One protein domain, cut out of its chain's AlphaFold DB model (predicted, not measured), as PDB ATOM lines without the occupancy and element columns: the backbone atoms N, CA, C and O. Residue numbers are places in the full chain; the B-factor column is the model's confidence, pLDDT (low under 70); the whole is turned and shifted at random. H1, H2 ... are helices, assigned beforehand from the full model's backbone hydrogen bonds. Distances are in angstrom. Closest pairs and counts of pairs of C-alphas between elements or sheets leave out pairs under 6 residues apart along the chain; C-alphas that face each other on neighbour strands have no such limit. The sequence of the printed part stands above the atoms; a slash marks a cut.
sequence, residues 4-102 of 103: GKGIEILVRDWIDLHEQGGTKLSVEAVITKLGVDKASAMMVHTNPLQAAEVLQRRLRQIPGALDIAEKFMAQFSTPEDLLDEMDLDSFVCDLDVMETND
ATOM      1  N   GLY A   4      13.946 -34.899  26.989       92.12
ATOM      2  CA  GLY A   4      14.945 -35.930  27.245       92.12
ATOM      3  C   GLY A   4      14.328 -37.266  27.626       92.12
ATOM      4  O   GLY A   4      14.769 -38.300  27.129       92.12
ATOM      5  N   LYS A   5      13.264 -37.242  28.434       92.06
ATOM      6  CA  LYS A   5      12.537 -38.452  28.805       92.06
ATOM      7  C   LYS A   5      11.766 -39.044  27.625       92.06
ATOM      8  O   LYS A   5      11.779 -40.259  27.475       92.06
ATOM      9  N   GLY A   6      11.148 -38.203  26.796       94.75
ATOM     10  CA  GLY A   6      10.429 -38.646  25.599       94.75
ATOM     11  C   GLY A   6      11.343 -39.353  24.604       94.75
ATOM     12  O   GLY A   6      11.071 -40.485  24.224       94.75
ATOM     13  N   ILE A   7      12.490 -38.752  24.271       94.06
ATOM     14  CA  ILE A   7      13.463 -39.390  23.374       94.06
ATOM     15  C   ILE A   7      14.016 -40.684  23.990       94.06
ATOM     16  O   ILE A   7      14.154 -41.679  23.288       94.06
ATOM     17  N   GLU A   8      14.311 -40.709  25.295       93.38
ATOM     18  CA  GLU A   8      14.764 -41.935  25.966       93.38
ATOM     19  C   GLU A   8      13.731 -43.072  25.843       93.38
ATOM     20  O   GLU A   8      14.116 -44.221  25.641       93.38
ATOM     21  N   ILE A   9      12.433 -42.760  25.952       95.00
ATOM     22  CA  ILE A   9      11.337 -43.724  25.773       95.00
ATOM     23  C   ILE A   9      11.306 -44.241  24.334       95.00
ATOM     24  O   ILE A   9      11.359 -45.454  24.153       95.00
ATOM     25  N   LEU A  10      11.316 -43.349  23.337       94.94
ATOM     26  CA  LEU A  10      11.334 -43.734  21.918       94.94
ATOM     27  C   LEU A  10      12.528 -44.636  21.589       94.94
ATOM     28  O   LEU A  10      12.399 -45.616  20.863       94.94
ATOM     29  N   VAL A  11      13.702 -44.327  22.144       93.06
ATOM     30  CA  VAL A  11      14.891 -45.154  21.936       93.06
ATOM     31  C   VAL A  11      14.733 -46.532  22.573       93.06
ATOM     32  O   VAL A  11      15.075 -47.522  21.933       93.06
ATOM     33  N   ARG A  12      14.270 -46.609  23.827       93.31
ATOM     34  CA  ARG A  12      14.077 -47.895  24.520       93.31
ATOM     35  C   ARG A  12      13.108 -48.784  23.755       93.31
ATOM     36  O   ARG A  12      13.452 -49.924  23.473       93.31
ATOM     37  N   ASP A  13      11.963 -48.228  23.379       94.50
ATOM     38  CA  ASP A  13      10.949 -48.944  22.614       94.50
ATOM     39  C   ASP A  13      11.510 -49.459  21.281       94.50
ATOM     40  O   ASP A  13      11.369 -50.634  20.956       94.50
ATOM     41  N   TRP A  14      12.285 -48.640  20.563       93.44
ATOM     42  CA  TRP A  14      12.909 -49.071  19.311       93.44
ATOM     43  C   TRP A  14      13.946 -50.190  19.486       93.44
ATOM     44  O   TRP A  14      14.058 -51.069  18.628       93.44
ATOM     45  N   ILE A  15      14.716 -50.178  20.582       90.06
ATOM     46  CA  ILE A  15      15.641 -51.275  20.920       90.06
ATOM     47  C   ILE A  15      14.846 -52.553  21.161       90.06
ATOM     48  O   ILE A  15      15.144 -53.570  20.535       90.06
ATOM     49  N   ASP A  16      13.817 -52.483  22.005       91.50
ATOM     50  CA  ASP A  16      12.985 -53.631  22.360       91.50
ATOM     51  C   ASP A  16      12.286 -54.205  21.115       91.50
ATOM     52  O   ASP A  16      12.314 -55.417  20.885       91.50
ATOM     53  N   LEU A  17      11.733 -53.345  20.252       91.81
ATOM     54  CA  LEU A  17      11.148 -53.733  18.968       91.81
ATOM     55  C   LEU A  17      12.175 -54.398  18.047       91.81
ATOM     56  O   LEU A  17      11.846 -55.365  17.358       91.81
ATOM     57  N   HIS A  18      13.413 -53.905  18.007       89.38
ATOM     58  CA  HIS A  18      14.454 -54.494  17.170       89.38
ATOM     59  C   HIS A  18      14.883 -55.874  17.683       89.38
ATOM     60  O   HIS A  18      14.969 -56.817  16.895       89.38
ATOM     61  N   GLU A  19      15.082 -56.021  18.995       89.50
ATOM     62  CA  GLU A  19      15.431 -57.296  19.636       89.50
ATOM     63  C   GLU A  19      14.334 -58.355  19.457       89.50
ATOM     64  O   GLU A  19      14.627 -59.536  19.259       89.50
ATOM     65  N   GLN A  20      13.069 -57.931  19.452       92.19
ATOM     66  CA  GLN A  20      11.912 -58.795  19.200       92.19
ATOM     67  C   GLN A  20      11.675 -59.084  17.706       92.19
ATOM     68  O   GLN A  20      10.788 -59.865  17.360       92.19
ATOM     69  N   GLY A  21      12.450 -58.474  16.801       87.69
ATOM     70  CA  GLY A  21      12.291 -58.618  15.350       87.69
ATOM     71  C   GLY A  21      11.107 -57.842  14.757       87.69
ATOM     72  O   GLY A  21      10.757 -58.064  13.596       87.69
ATOM     73  N   GLY A  22      10.501 -56.932  15.524       85.62
ATOM     74  CA  GLY A  22       9.433 -56.029  15.088       85.62
ATOM     75  C   GLY A  22       9.907 -54.943  14.118       85.62
ATOM     76  O   GLY A  22       9.122 -54.458  13.307       85.62
ATOM     77  N   THR A  23      11.204 -54.616  14.122       87.38
ATOM     78  CA  THR A  23      11.826 -53.709  13.143       87.38
ATOM     79  C   THR A  23      13.161 -54.240  12.627       87.38
ATOM     80  O   THR A  23      13.923 -54.899  13.336       87.38
ATOM     81  N   LYS A  24      13.470 -53.935  11.362       87.75
ATOM     82  CA  LYS A  24      14.726 -54.333  10.700       87.75
ATOM     83  C   LYS A  24      15.892 -53.386  10.988       87.75
ATOM     84  O   LYS A  24      17.032 -53.761  10.728       87.75
ATOM     85  N   LEU A  25      15.621 -52.170  11.464       88.31
ATOM     86  CA  LEU A  25      16.641 -51.146  11.684       88.31
ATOM     87  C   LEU A  25      17.047 -51.104  13.155       88.31
ATOM     88  O   LEU A  25      16.191 -51.004  14.029       88.31
ATOM     89  N   SER A  26      18.353 -51.108  13.419       88.44
ATOM     90  CA  SER A  26      18.882 -50.821  14.752       88.44
ATOM     91  C   SER A  26      18.743 -49.332  15.084       88.44
ATOM     92  O   SER A  26      18.658 -48.493  14.184       88.44
ATOM     93  N   VAL A  27      18.801 -48.979  16.372       88.06
ATOM     94  CA  VAL A  27      18.872 -47.569  16.808       88.06
ATOM     95  C   VAL A  27      20.038 -46.828  16.150       88.06
ATOM     96  O   VAL A  27      19.876 -45.687  15.730       88.06
ATOM     97  N   GLU A  28      21.197 -47.477  15.999       85.75
ATOM     98  CA  GLU A  28      22.349 -46.903  15.288       85.75
ATOM     99  C   GLU A  28      21.979 -46.532  13.845       85.75
ATOM    100  O   GLU A  28      22.266 -45.422  13.392       85.75
ATOM    101  N   ALA A  29      21.318 -47.445  13.126       87.56
ATOM    102  CA  ALA A  29      20.928 -47.227  11.740       87.56
ATOM    103  C   ALA A  29      19.915 -46.083  11.605       87.56
ATOM    104  O   ALA A  29      20.023 -45.300  10.665       87.56
ATOM    105  N   VAL A  30      18.977 -45.964  12.551       88.19
ATOM    106  CA  VAL A  30      18.016 -44.854  12.595       88.19
ATOM    107  C   VAL A  30      18.735 -43.530  12.862       88.19
ATOM    108  O   VAL A  30      18.610 -42.605  12.070       88.19
ATOM    109  N   ILE A  31      19.577 -43.443  13.896       84.12
ATOM    110  CA  ILE A  31      20.298 -42.203  14.243       84.12
ATOM    111  C   ILE A  31      21.257 -41.757  13.129       84.12
ATOM    112  O   ILE A  31      21.401 -40.559  12.882       84.12
ATOM    113  N   THR A  32      21.883 -42.698  12.416       85.56
ATOM    114  CA  THR A  32      22.784 -42.392  11.289       85.56
ATOM    115  C   THR A  32      22.062 -41.656  10.150       85.56
ATOM    116  O   THR A  32      22.708 -40.915   9.409       85.56
ATOM    117  N   LYS A  33      20.730 -41.788  10.025       85.56
ATOM    118  CA  LYS A  33      19.940 -41.042   9.029       85.56
ATOM    119  C   LYS A  33      20.061 -39.522   9.198       85.56
ATOM    120  O   LYS A  33      20.033 -38.825   8.200       85.56
ATOM    121  N   LEU A  34      20.314 -39.026  10.412       77.75
ATOM    122  CA  LEU A  34      20.490 -37.593  10.712       77.75
ATOM    123  C   LEU A  34      21.882 -37.036  10.375       77.75
ATOM    124  O   LEU A  34      22.296 -36.019  10.941       77.75
ATOM    125  N   GLY A  35      22.668 -37.745   9.563       73.75
ATOM    126  CA  GLY A  35      24.050 -37.370   9.261       73.75
ATOM    127  C   GLY A  35      25.003 -37.489  10.457       73.75
ATOM    128  O   GLY A  35      26.121 -36.974  10.406       73.75
ATOM    129  N   VAL A  36      24.587 -38.163  11.537       71.75
ATOM    130  CA  VAL A  36      25.470 -38.483  12.664       71.75
ATOM    131  C   VAL A  36      26.526 -39.464  12.172       71.75
ATOM    132  O   VAL A  36      26.202 -40.505  11.598       71.75
ATOM    133  N   ASP A  37      27.799 -39.127  12.386       71.94
ATOM    134  CA  ASP A  37      28.889 -39.988  11.952       71.94
ATOM    135  C   ASP A  37      28.774 -41.378  12.601       71.94
ATOM    136  O   ASP A  37      28.355 -41.533  13.753       71.94
ATOM    137  N   LYS A  38      29.170 -42.407  11.852       65.06
ATOM    138  CA  LYS A  38      29.012 -43.796  12.280       65.06
ATOM    139  C   LYS A  38      29.790 -44.124  13.562       65.06
ATOM    140  O   LYS A  38      29.357 -44.979  14.318       65.06
ATOM    141  N   ALA A  39      30.904 -43.456  13.856       59.16
ATOM    142  CA  ALA A  39      31.658 -43.699  15.088       59.16
ATOM    143  C   ALA A  39      30.924 -43.143  16.323       59.16
ATOM    144  O   ALA A  39      30.875 -43.804  17.360       59.16
ATOM    145  N   SER A  40      30.295 -41.973  16.191       64.44
ATOM    146  CA  SER A  40      29.405 -41.375  17.186       64.44
ATOM    147  C   SER A  40      28.127 -42.199  17.361       64.44
ATOM    148  O   SER A  40      27.682 -42.379  18.491       64.44
ATOM    149  N   ALA A  41      27.579 -42.757  16.276       62.78
ATOM    150  CA  ALA A  41      26.431 -43.664  16.317       62.78
ATOM    151  C   ALA A  41      26.782 -45.024  16.954       62.78
ATOM    152  O   ALA A  41      26.009 -45.555  17.742       62.78
ATOM    153  N   MET A  42      27.976 -45.568  16.704       59.09
ATOM    154  CA  MET A  42      28.419 -46.839  17.291       59.09
ATOM    155  C   MET A  42      28.631 -46.766  18.811       59.09
ATOM    156  O   MET A  42      28.462 -47.778  19.489       59.09
ATOM    157  N   MET A  43      28.955 -45.594  19.378       56.25
ATOM    158  CA  MET A  43      29.015 -45.416  20.841       56.25
ATOM    159  C   MET A  43      27.641 -45.545  21.519       56.25
ATOM    160  O   MET A  43      27.579 -45.725  22.731       56.25
ATOM    161  N   VAL A  44      26.549 -45.489  20.751       57.41
ATOM    162  CA  VAL A  44      25.161 -45.522  21.237       57.41
ATOM    163  C   VAL A  44      24.666 -46.944  21.532       57.41
ATOM    164  O   VAL A  44      23.613 -47.119  22.141       57.41
ATOM    165  N   HIS A  45      25.431 -47.972  21.151       54.31
ATOM    166  CA  HIS A  45      24.965 -49.357  21.023       54.31
ATOM    167  C   HIS A  45      24.366 -50.033  22.269       54.31
ATOM    168  O   HIS A  45      23.846 -51.139  22.140       54.31
ATOM    169  N   THR A  46      24.424 -49.432  23.456       58.34
ATOM    170  CA  THR A  46      23.960 -50.079  24.696       58.34
ATOM    171  C   THR A  46      23.292 -49.154  25.709       58.34
ATOM    172  O   THR A  46      22.899 -49.626  26.775       58.34
ATOM    173  N   ASN A  47      23.132 -47.857  25.426       78.12
ATOM    174  CA  ASN A  47      22.551 -46.942  26.407       78.12
ATOM    175  C   ASN A  47      21.504 -46.005  25.782       78.12
ATOM    176  O   ASN A  47      21.876 -45.029  25.123       78.12
ATOM    177  N   PRO A  48      20.204 -46.235  26.051       81.81
ATOM    178  CA  PRO A  48      19.132 -45.365  25.579       81.81
ATOM    179  C   PRO A  48      19.310 -43.896  25.968       81.81
ATOM    180  O   PRO A  48      18.934 -43.001  25.217       81.81
ATOM    181  N   LEU A  49      19.939 -43.634  27.120       84.44
ATOM    182  CA  LEU A  49      20.243 -42.276  27.554       84.44
ATOM    183  C   LEU A  49      21.270 -41.610  26.629       84.44
ATOM    184  O   LEU A  49      21.083 -40.463  26.242       84.44
ATOM    185  N   GLN A  50      22.321 -42.330  26.228       82.44
ATOM    186  CA  GLN A  50      23.340 -41.793  25.318       82.44
ATOM    187  C   GLN A  50      22.769 -41.550  23.920       82.44
ATOM    188  O   GLN A  50      23.056 -40.521  23.312       82.44
ATOM    189  N   ALA A  51      21.911 -42.446  23.428       83.88
ATOM    190  CA  ALA A  51      21.167 -42.227  22.187       83.88
ATOM    191  C   ALA A  51      20.341 -40.939  22.248       83.88
ATOM    192  O   ALA A  51      20.398 -40.103  21.344       83.88
ATOM    193  N   ALA A  52      19.613 -40.756  23.353       87.56
ATOM    194  CA  ALA A  52      18.798 -39.578  23.573       87.56
ATOM    195  C   ALA A  52      19.644 -38.301  23.661       87.56
ATOM    196  O   ALA A  52      19.245 -37.262  23.136       87.56
ATOM    197  N   GLU A  53      20.831 -38.364  24.266       87.69
ATOM    198  CA  GLU A  53      21.780 -37.248  24.302       87.69
ATOM    199  C   GLU A  53      22.309 -36.876  22.911       87.69
ATOM    200  O   GLU A  53      22.416 -35.685  22.603       87.69
ATOM    201  N   VAL A  54      22.620 -37.863  22.062       85.94
ATOM    202  CA  VAL A  54      23.044 -37.621  20.672       85.94
ATOM    203  C   VAL A  54      21.924 -36.941  19.886       85.94
ATOM    204  O   VAL A  54      22.165 -35.906  19.261       85.94
ATOM    205  N   LEU A  55      20.696 -37.454  19.978       88.06
ATOM    206  CA  LEU A  55      19.527 -36.869  19.314       88.06
ATOM    207  C   LEU A  55      19.243 -35.442  19.800       88.06
ATOM    208  O   LEU A  55      19.065 -34.536  18.992       88.06
ATOM    209  N   GLN A  56      19.310 -35.188  21.109       89.06
ATOM    210  CA  GLN A  56      19.185 -33.831  21.653       89.06
ATOM    211  C   GLN A  56      20.297 -32.894  21.183       89.06
ATOM    212  O   GLN A  56      20.059 -31.712  20.939       89.06
ATOM    213  N   ARG A  57      21.536 -33.387  21.081       88.50
ATOM    214  CA  ARG A  57      22.639 -32.588  20.542       88.50
ATOM    215  C   ARG A  57      22.376 -32.227  19.086       88.50
ATOM    216  O   ARG A  57      22.655 -31.092  18.713       88.50
ATOM    217  N   ARG A  58      21.813 -33.149  18.302       85.56
ATOM    218  CA  ARG A  58      21.445 -32.894  16.909       85.56
ATOM    219  C   ARG A  58      20.320 -31.867  16.792       85.56
ATOM    220  O   ARG A  58      20.472 -30.903  16.055       85.56
ATOM    221  N   LEU A  59      19.277 -31.982  17.614       88.50
ATOM    222  CA  LEU A  59      18.195 -30.992  17.702       88.50
ATOM    223  C   LEU A  59      18.692 -29.568  17.964       88.50
ATOM    224  O   LEU A  59      18.174 -28.621  17.388       88.50
ATOM    225  N   ARG A  60      19.714 -29.402  18.813       89.31
ATOM    226  CA  ARG A  60      20.310 -28.083  19.102       89.31
ATOM    227  C   ARG A  60      21.060 -27.471  17.918       89.31
ATOM    228  O   ARG A  60      21.353 -26.281  17.954       89.31
ATOM    229  N   GLN A  61      21.431 -28.276  16.927       87.25
ATOM    230  CA  GLN A  61      22.129 -27.814  15.728       87.25
ATOM    231  C   GLN A  61      21.162 -27.391  14.621       87.25
ATOM    232  O   GLN A  61      21.570 -26.639  13.744       87.25
ATOM    233  N   ILE A  62      19.909 -27.851  14.674       84.06
ATOM    234  CA  ILE A  62      18.878 -27.520  13.692       84.06
ATOM    235  C   ILE A  62      18.076 -26.318  14.224       84.06
ATOM    236  O   ILE A  62      17.497 -26.406  15.316       84.06
ATOM    237  N   PRO A  63      18.036 -25.181  13.505       85.88
ATOM    238  CA  PRO A  63      17.290 -24.004  13.935       85.88
ATOM    239  C   PRO A  63      15.817 -24.325  14.237       85.88
ATOM    240  O   PRO A  63      15.108 -24.901  13.421       85.88
ATOM    241  N   GLY A  64      15.343 -23.974  15.436       86.12
ATOM    242  CA  GLY A  64      13.942 -24.156  15.846       86.12
ATOM    243  C   GLY A  64      13.502 -25.597  16.147       86.12
ATOM    244  O   GLY A  64      12.475 -25.778  16.801       86.12
ATOM    245  N   ALA A  65      14.275 -26.619  15.764       88.44
ATOM    246  CA  ALA A  65      13.898 -28.018  15.977       88.44
ATOM    247  C   ALA A  65      13.807 -28.386  17.462       88.44
ATOM    248  O   ALA A  65      12.899 -29.115  17.854       88.44
ATOM    249  N   LEU A  66      14.707 -27.857  18.302       90.75
ATOM    250  CA  LEU A  66      14.649 -28.092  19.747       90.75
ATOM    251  C   LEU A  66      13.317 -27.610  20.340       90.75
ATOM    252  O   LEU A  66      12.645 -28.383  21.014       90.75
ATOM    253  N   ASP A  67      12.909 -26.374  20.044       91.19
ATOM    254  CA  ASP A  67      11.667 -25.795  20.565       91.19
ATOM    255  C   ASP A  67      10.433 -26.558  20.068       91.19
ATOM    256  O   ASP A  67       9.461 -26.736  20.807       91.19
ATOM    257  N   ILE A  68      10.452 -27.007  18.808       90.62
ATOM    258  CA  ILE A  68       9.378 -27.819  18.226       90.62
ATOM    259  C   ILE A  68       9.298 -29.173  18.935       90.62
ATOM    260  O   ILE A  68       8.221 -29.554  19.393       90.62
ATOM    261  N   ALA A  69      10.427 -29.867  19.089       91.62
ATOM    262  CA  ALA A  69      10.482 -31.163  19.751       91.62
ATOM    263  C   ALA A  69      10.085 -31.065  21.234       91.62
ATOM    264  O   ALA A  69       9.346 -31.913  21.733       91.62
ATOM    265  N   GLU A  70      10.508 -30.014  21.946       93.88
ATOM    266  CA  GLU A  70      10.086 -29.757  23.327       93.88
ATOM    267  C   GLU A  70       8.575 -29.534  23.430       93.88
ATOM    268  O   GLU A  70       7.922 -30.136  24.287       93.88
ATOM    269  N   LYS A  71       7.995 -28.720  22.538       92.75
ATOM    270  CA  LYS A  71       6.543 -28.487  22.495       92.75
ATOM    271  C   LYS A  71       5.764 -29.743  22.136       92.75
ATOM    272  O   LYS A  71       4.699 -29.950  22.705       92.75
ATOM    273  N   PHE A  72       6.268 -30.562  21.216       92.00
ATOM    274  CA  PHE A  72       5.664 -31.843  20.862       92.00
ATOM    275  C   PHE A  72       5.643 -32.781  22.074       92.00
ATOM    276  O   PHE A  72       4.579 -33.193  22.522       92.00
ATOM    277  N   MET A  73       6.800 -33.010  22.702       93.56
ATOM    278  CA  MET A  73       6.920 -33.894  23.870       93.56
ATOM    279  C   MET A  73       6.114 -33.410  25.083       93.56
ATOM    280  O   MET A  73       5.662 -34.207  25.914       93.56
ATOM    281  N   ALA A  74       5.896 -32.099  25.204       93.50
ATOM    282  CA  ALA A  74       5.067 -31.531  26.257       93.50
ATOM    283  C   ALA A  74       3.583 -31.936  26.156       93.50
ATOM    284  O   ALA A  74       2.907 -31.903  27.184       93.50
ATOM    285  N   GLN A  75       3.093 -32.351  24.979       94.00
ATOM    286  CA  GLN A  75       1.691 -32.741  24.761       94.00
ATOM    287  C   GLN A  75       1.336 -34.080  25.420       94.00
ATOM    288  O   GLN A  75       0.191 -34.287  25.814       94.00
ATOM    289  N   PHE A  76       2.321 -34.959  25.604       94.25
ATOM    290  CA  PHE A  76       2.109 -36.302  26.139       94.25
ATOM    291  C   PHE A  76       2.271 -36.332  27.655       94.25
ATOM    292  O   PHE A  76       3.252 -35.815  28.207       94.25
ATOM    293  N   SER A  77       1.319 -36.952  28.350       90.38
ATOM    294  CA  SER A  77       1.361 -37.089  29.811       90.38
ATOM    295  C   SER A  77       1.962 -38.423  30.244       90.38
ATOM    296  O   SER A  77       2.604 -38.479  31.297       90.38
ATOM    297  N   THR A  78       1.812 -39.463  29.423       94.25
ATOM    298  CA  THR A  78       2.320 -40.814  29.684       94.25
ATOM    299  C   THR A  78       3.241 -41.305  28.556       94.25
ATOM    300  O   THR A  78       3.205 -40.753  27.455       94.25
ATOM    301  N   PRO A  79       4.122 -42.288  28.823       94.44
ATOM    302  CA  PRO A  79       4.882 -42.980  27.782       94.44
ATOM    303  C   PRO A  79       3.997 -43.647  26.726       94.44
ATOM    304  O   PRO A  79       4.331 -43.598  25.552       94.44
ATOM    305  N   GLU A  80       2.880 -44.242  27.139       95.44
ATOM    306  CA  GLU A  80       1.958 -44.955  26.258       95.44
ATOM    307  C   GLU A  80       1.331 -44.007  25.230       95.44
ATOM    308  O   GLU A  80       1.396 -44.290  24.039       95.44
ATOM    309  N   ASP A  81       0.858 -42.828  25.663       95.62
ATOM    310  CA  ASP A  81       0.313 -41.813  24.743       95.62
ATOM    311  C   ASP A  81       1.344 -41.375  23.687       95.62
ATOM    312  O   ASP A  81       0.986 -41.018  22.570       95.62
ATOM    313  N   LEU A  82       2.631 -41.342  24.055       95.88
ATOM    314  CA  LEU A  82       3.707 -40.981  23.133       95.88
ATOM    315  C   LEU A  82       3.946 -42.094  22.107       95.88
ATOM    316  O   LEU A  82       4.082 -41.799  20.923       95.88
ATOM    317  N   LEU A  83       4.022 -43.346  22.562       95.56
ATOM    318  CA  LEU A  83       4.325 -44.502  21.713       95.56
ATOM    319  C   LEU A  83       3.172 -44.872  20.772       95.56
ATOM    320  O   LEU A  83       3.422 -45.421  19.702       95.56
ATOM    321  N   ASP A  84       1.931 -44.534  21.130       94.94
ATOM    322  CA  ASP A  84       0.772 -44.691  20.243       94.94
ATOM    323  C   ASP A  84       0.817 -43.727  19.039       94.94
ATOM    324  O   ASP A  84       0.265 -44.032  17.981       94.94
ATOM    325  N   GLU A  85       1.478 -42.574  19.183       94.56
ATOM    326  CA  GLU A  85       1.492 -41.500  18.178       94.56
ATOM    327  C   GLU A  85       2.817 -41.395  17.408       94.56
ATOM    328  O   GLU A  85       2.840 -40.901  16.280       94.56
ATOM    329  N   MET A  86       3.938 -41.812  18.003       94.25
ATOM    330  CA  MET A  86       5.272 -41.568  17.454       94.25
ATOM    331  C   MET A  86       6.243 -42.707  17.770       94.25
ATOM    332  O   MET A  86       6.404 -43.095  18.926       94.25
ATOM    333  N   ASP A  87       6.979 -43.155  16.752       93.56
ATOM    334  CA  ASP A  87       8.135 -44.041  16.905       93.56
ATOM    335  C   ASP A  87       9.462 -43.301  16.651       93.56
ATOM    336  O   ASP A  87       9.501 -42.146  16.211       93.56
ATOM    337  N   LEU A  88      10.583 -43.959  16.964       92.38
ATOM    338  CA  LEU A  88      11.908 -43.354  16.820       92.38
ATOM    339  C   LEU A  88      12.249 -43.008  15.363       92.38
ATOM    340  O   LEU A  88      12.900 -41.990  15.128       92.38
ATOM    341  N   ASP A  89      11.861 -43.847  14.400       92.88
ATOM    342  CA  ASP A  89      12.218 -43.639  12.994       92.88
ATOM    343  C   ASP A  89      11.466 -42.452  12.400       92.88
ATOM    344  O   ASP A  89      12.072 -41.613  11.739       92.88
ATOM    345  N   SER A  90      10.175 -42.346  12.705       92.25
ATOM    346  CA  SER A  90       9.307 -41.234  12.323       92.25
ATOM    347  C   SER A  90       9.809 -39.934  12.937       92.25
ATOM    348  O   SER A  90      10.014 -38.959  12.217       92.25
ATOM    349  N   PHE A  91      10.137 -39.951  14.235       92.19
ATOM    350  CA  PHE A  91      10.719 -38.797  14.912       92.19
ATOM    351  C   PHE A  91      12.002 -38.335  14.219       92.19
ATOM    352  O   PHE A  91      12.156 -37.158  13.916       92.19
ATOM    353  N   VAL A  92      12.920 -39.259  13.927       89.50
ATOM    354  CA  VAL A  92      14.175 -38.948  13.237       89.50
ATOM    355  C   VAL A  92      13.943 -38.439  11.809       89.50
ATOM    356  O   VAL A  92      14.582 -37.466  11.412       89.50
ATOM    357  N   CYS A  93      13.029 -39.037  11.046       88.19
ATOM    358  CA  CYS A  93      12.699 -38.560   9.701       88.19
ATOM    359  C   CYS A  93      12.158 -37.123   9.725       88.19
ATOM    360  O   CYS A  93      12.571 -36.308   8.903       88.19
ATOM    361  N   ASP A  94      11.305 -36.785  10.693       87.44
ATOM    362  CA  ASP A  94      10.786 -35.424  10.842       87.44
ATOM    363  C   ASP A  94      11.905 -34.412  11.139       87.44
ATOM    364  O   ASP A  94      11.880 -33.296  10.618       87.44
ATOM    365  N   LEU A  95      12.923 -34.795  11.920       82.69
ATOM    366  CA  LEU A  95      14.079 -33.928  12.182       82.69
ATOM    367  C   LEU A  95      14.932 -33.684  10.934       82.69
ATOM    368  O   LEU A  95      15.371 -32.556  10.718       82.69
ATOM    369  N   ASP A  96      15.145 -34.713  10.115       80.56
ATOM    370  CA  ASP A  96      15.865 -34.593   8.842       80.56
ATOM    371  C   ASP A  96      15.123 -33.644   7.881       80.56
ATOM    372  O   ASP A  96      15.702 -32.737   7.282       80.56
ATOM    373  N   VAL A  97      13.791 -33.757   7.819       81.31
ATOM    374  CA  VAL A  97      12.950 -32.848   7.029       81.31
ATOM    375  C   VAL A  97      13.045 -31.403   7.532       81.31
ATOM    376  O   VAL A  97      13.087 -30.479   6.717       81.31
ATOM    377  N   MET A  98      13.113 -31.175   8.846       78.31
ATOM    378  CA  MET A  98      13.302 -29.827   9.404       78.31
ATOM    379  C   MET A  98      14.657 -29.217   9.025       78.31
ATOM    380  O   MET A  98      14.717 -28.017   8.785       78.31
ATOM    381  N   GLU A  99      15.717 -30.021   8.913       67.62
ATOM    382  CA  GLU A  99      17.032 -29.556   8.453       67.62
ATOM    383  C   GLU A  99      17.028 -29.157   6.967       67.62
ATOM    384  O   GLU A  99      17.687 -28.198   6.572       67.62
ATOM    385  N   THR A 100      16.258 -29.857   6.129       64.94
ATOM    386  CA  THR A 100      16.203 -29.580   4.678       64.94
ATOM    387  C   THR A 100      15.302 -28.405   4.279       64.94
ATOM    388  O   THR A 100      15.428 -27.905   3.162       64.94
ATOM    389  N   ASN A 101      14.408 -27.951   5.165       58.25
ATOM    390  CA  ASN A 101      13.462 -26.860   4.894       58.25
ATOM    391  C   ASN A 101      14.020 -25.448   5.163       58.25
ATOM    392  O   ASN A 101      13.260 -24.481   5.100       58.25
ATOM    393  N   ASP A 102      15.330 -25.304   5.384       51.06
ATOM    394  CA  ASP A 102      16.049 -24.019   5.324       51.06
ATOM    395  C   ASP A 102      16.198 -23.518   3.856       51.06
ATOM    396  O   ASP A 102      17.304 -23.255   3.374       51.06
TER     397      ASP A 102
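AT A GLANCE: This is residues 4 to 102 of the 103 residues of an uncharacterized protein of Geobacter sp (UniProt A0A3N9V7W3). Seven helices fold into a compact body in which three of them, H2, H4 and H7, run nearly the same way, while the longest, H1, runs slantwise past them and touches each of the three. Around this core, H6 packs on the first half of H1, H5 closes the side between the far end of H7 and the start of H1, and short H3 packs on H2 at the rim. The printed part has 99 residues with seven named helices, H1 to H7 in chain order, and no named strand; the class is all helix. The whole is compact, with a radius of gyration of the C-alphas of 12.7 A, and its outline is rounded, spanning 36 by 33 by 20 A along the main axes.

HOW THE PARTS SIT: H1, residues 4 to 19, is one of two hubs, touching four other helices. It touches H4, residues 48 to 59, with 14 pairs of C-alphas within 8 A; the closest are Glu 8 and Ala 52, 5.2 A apart, and the two run opposite ways at a steep tilt of 57 degrees. H1 also touches H7, residues 88 to 100, where residue 88 alone meets residues 7 to 14: the closest C-alphas, those of Leu 10 and Leu 88, are 5.1 A apart, at a steep tilt of 57 degrees. With residues 6 to 10 alone H1 touches H6, residues 79 to 85, the closest C-alphas being those of Ile 9 and Pro 79 at 6.8 A; their lines are only just about perpendicular, at 72 degrees. The other hub is H2, residues 27 to 32. It only just touches H1, with 3 pairs of C-alphas within 8 A, closest at Ile 15 and Val 27, 6.4 A. H2 and H7 touch and run the same way at a shallow tilt of 7 degrees, with the C-alphas of Val 30 and Asp 89 closest at 5.9 A. H2 and H4 only just touch, with 3 pairs of C-alphas within 8 A, the closest being Ile 31 and Leu 55 at 7.4 A, at a shallow tilt of 20 degrees, the same way. H3, residues 38 to 42, touches H2, with the C-alphas of Glu 28 and Ala 41 closest at 5.3 A. H5, residues 65 to 74, and H4 touch only at the corner, where the C-alphas of Leu 59 and Leu 66 are closest at 5.0 A. H5 is close but not clearly touching to H7, closest at the C-alphas of Ala 65 and Met 98, 6.8 A, and to H1, closest at those of Gly 6 and Met 73, 6.2 A. Among the pairs that are apart are H1 and H3, and H4 and H6. In H1, H2, H3, H4, H5 and H7 every O i to N i+4 pair is within hydrogen-bond range; in H6 it is 2 of 3.

IN THESE COORDINATES: H1 begins at C-alpha 4, (14.945, -35.930, 27.245), and is 22.7 A long from first to last C-alpha. H7 measures 18.9 A and ends at C-alpha 100, (16.203, -29.580, 4.678). H4, starting at C-alpha 48, (19.132, -45.365, 25.579), measures 16.4 A, and H5 14.0 A. H6 is 10.3 A long, H2 8.5 A and H3 5.9 A.

THE WHOLE: The two C-alphas farthest apart, those of Gln 20 and Asp 102, are 37.7 A apart. The printed part has no cut, and no link is long: H1 to H2 is short, and the other five are tight. The mean pLDDT of the printed part is 85.1; residues 38 to 46 and 99 to 102 are under 70.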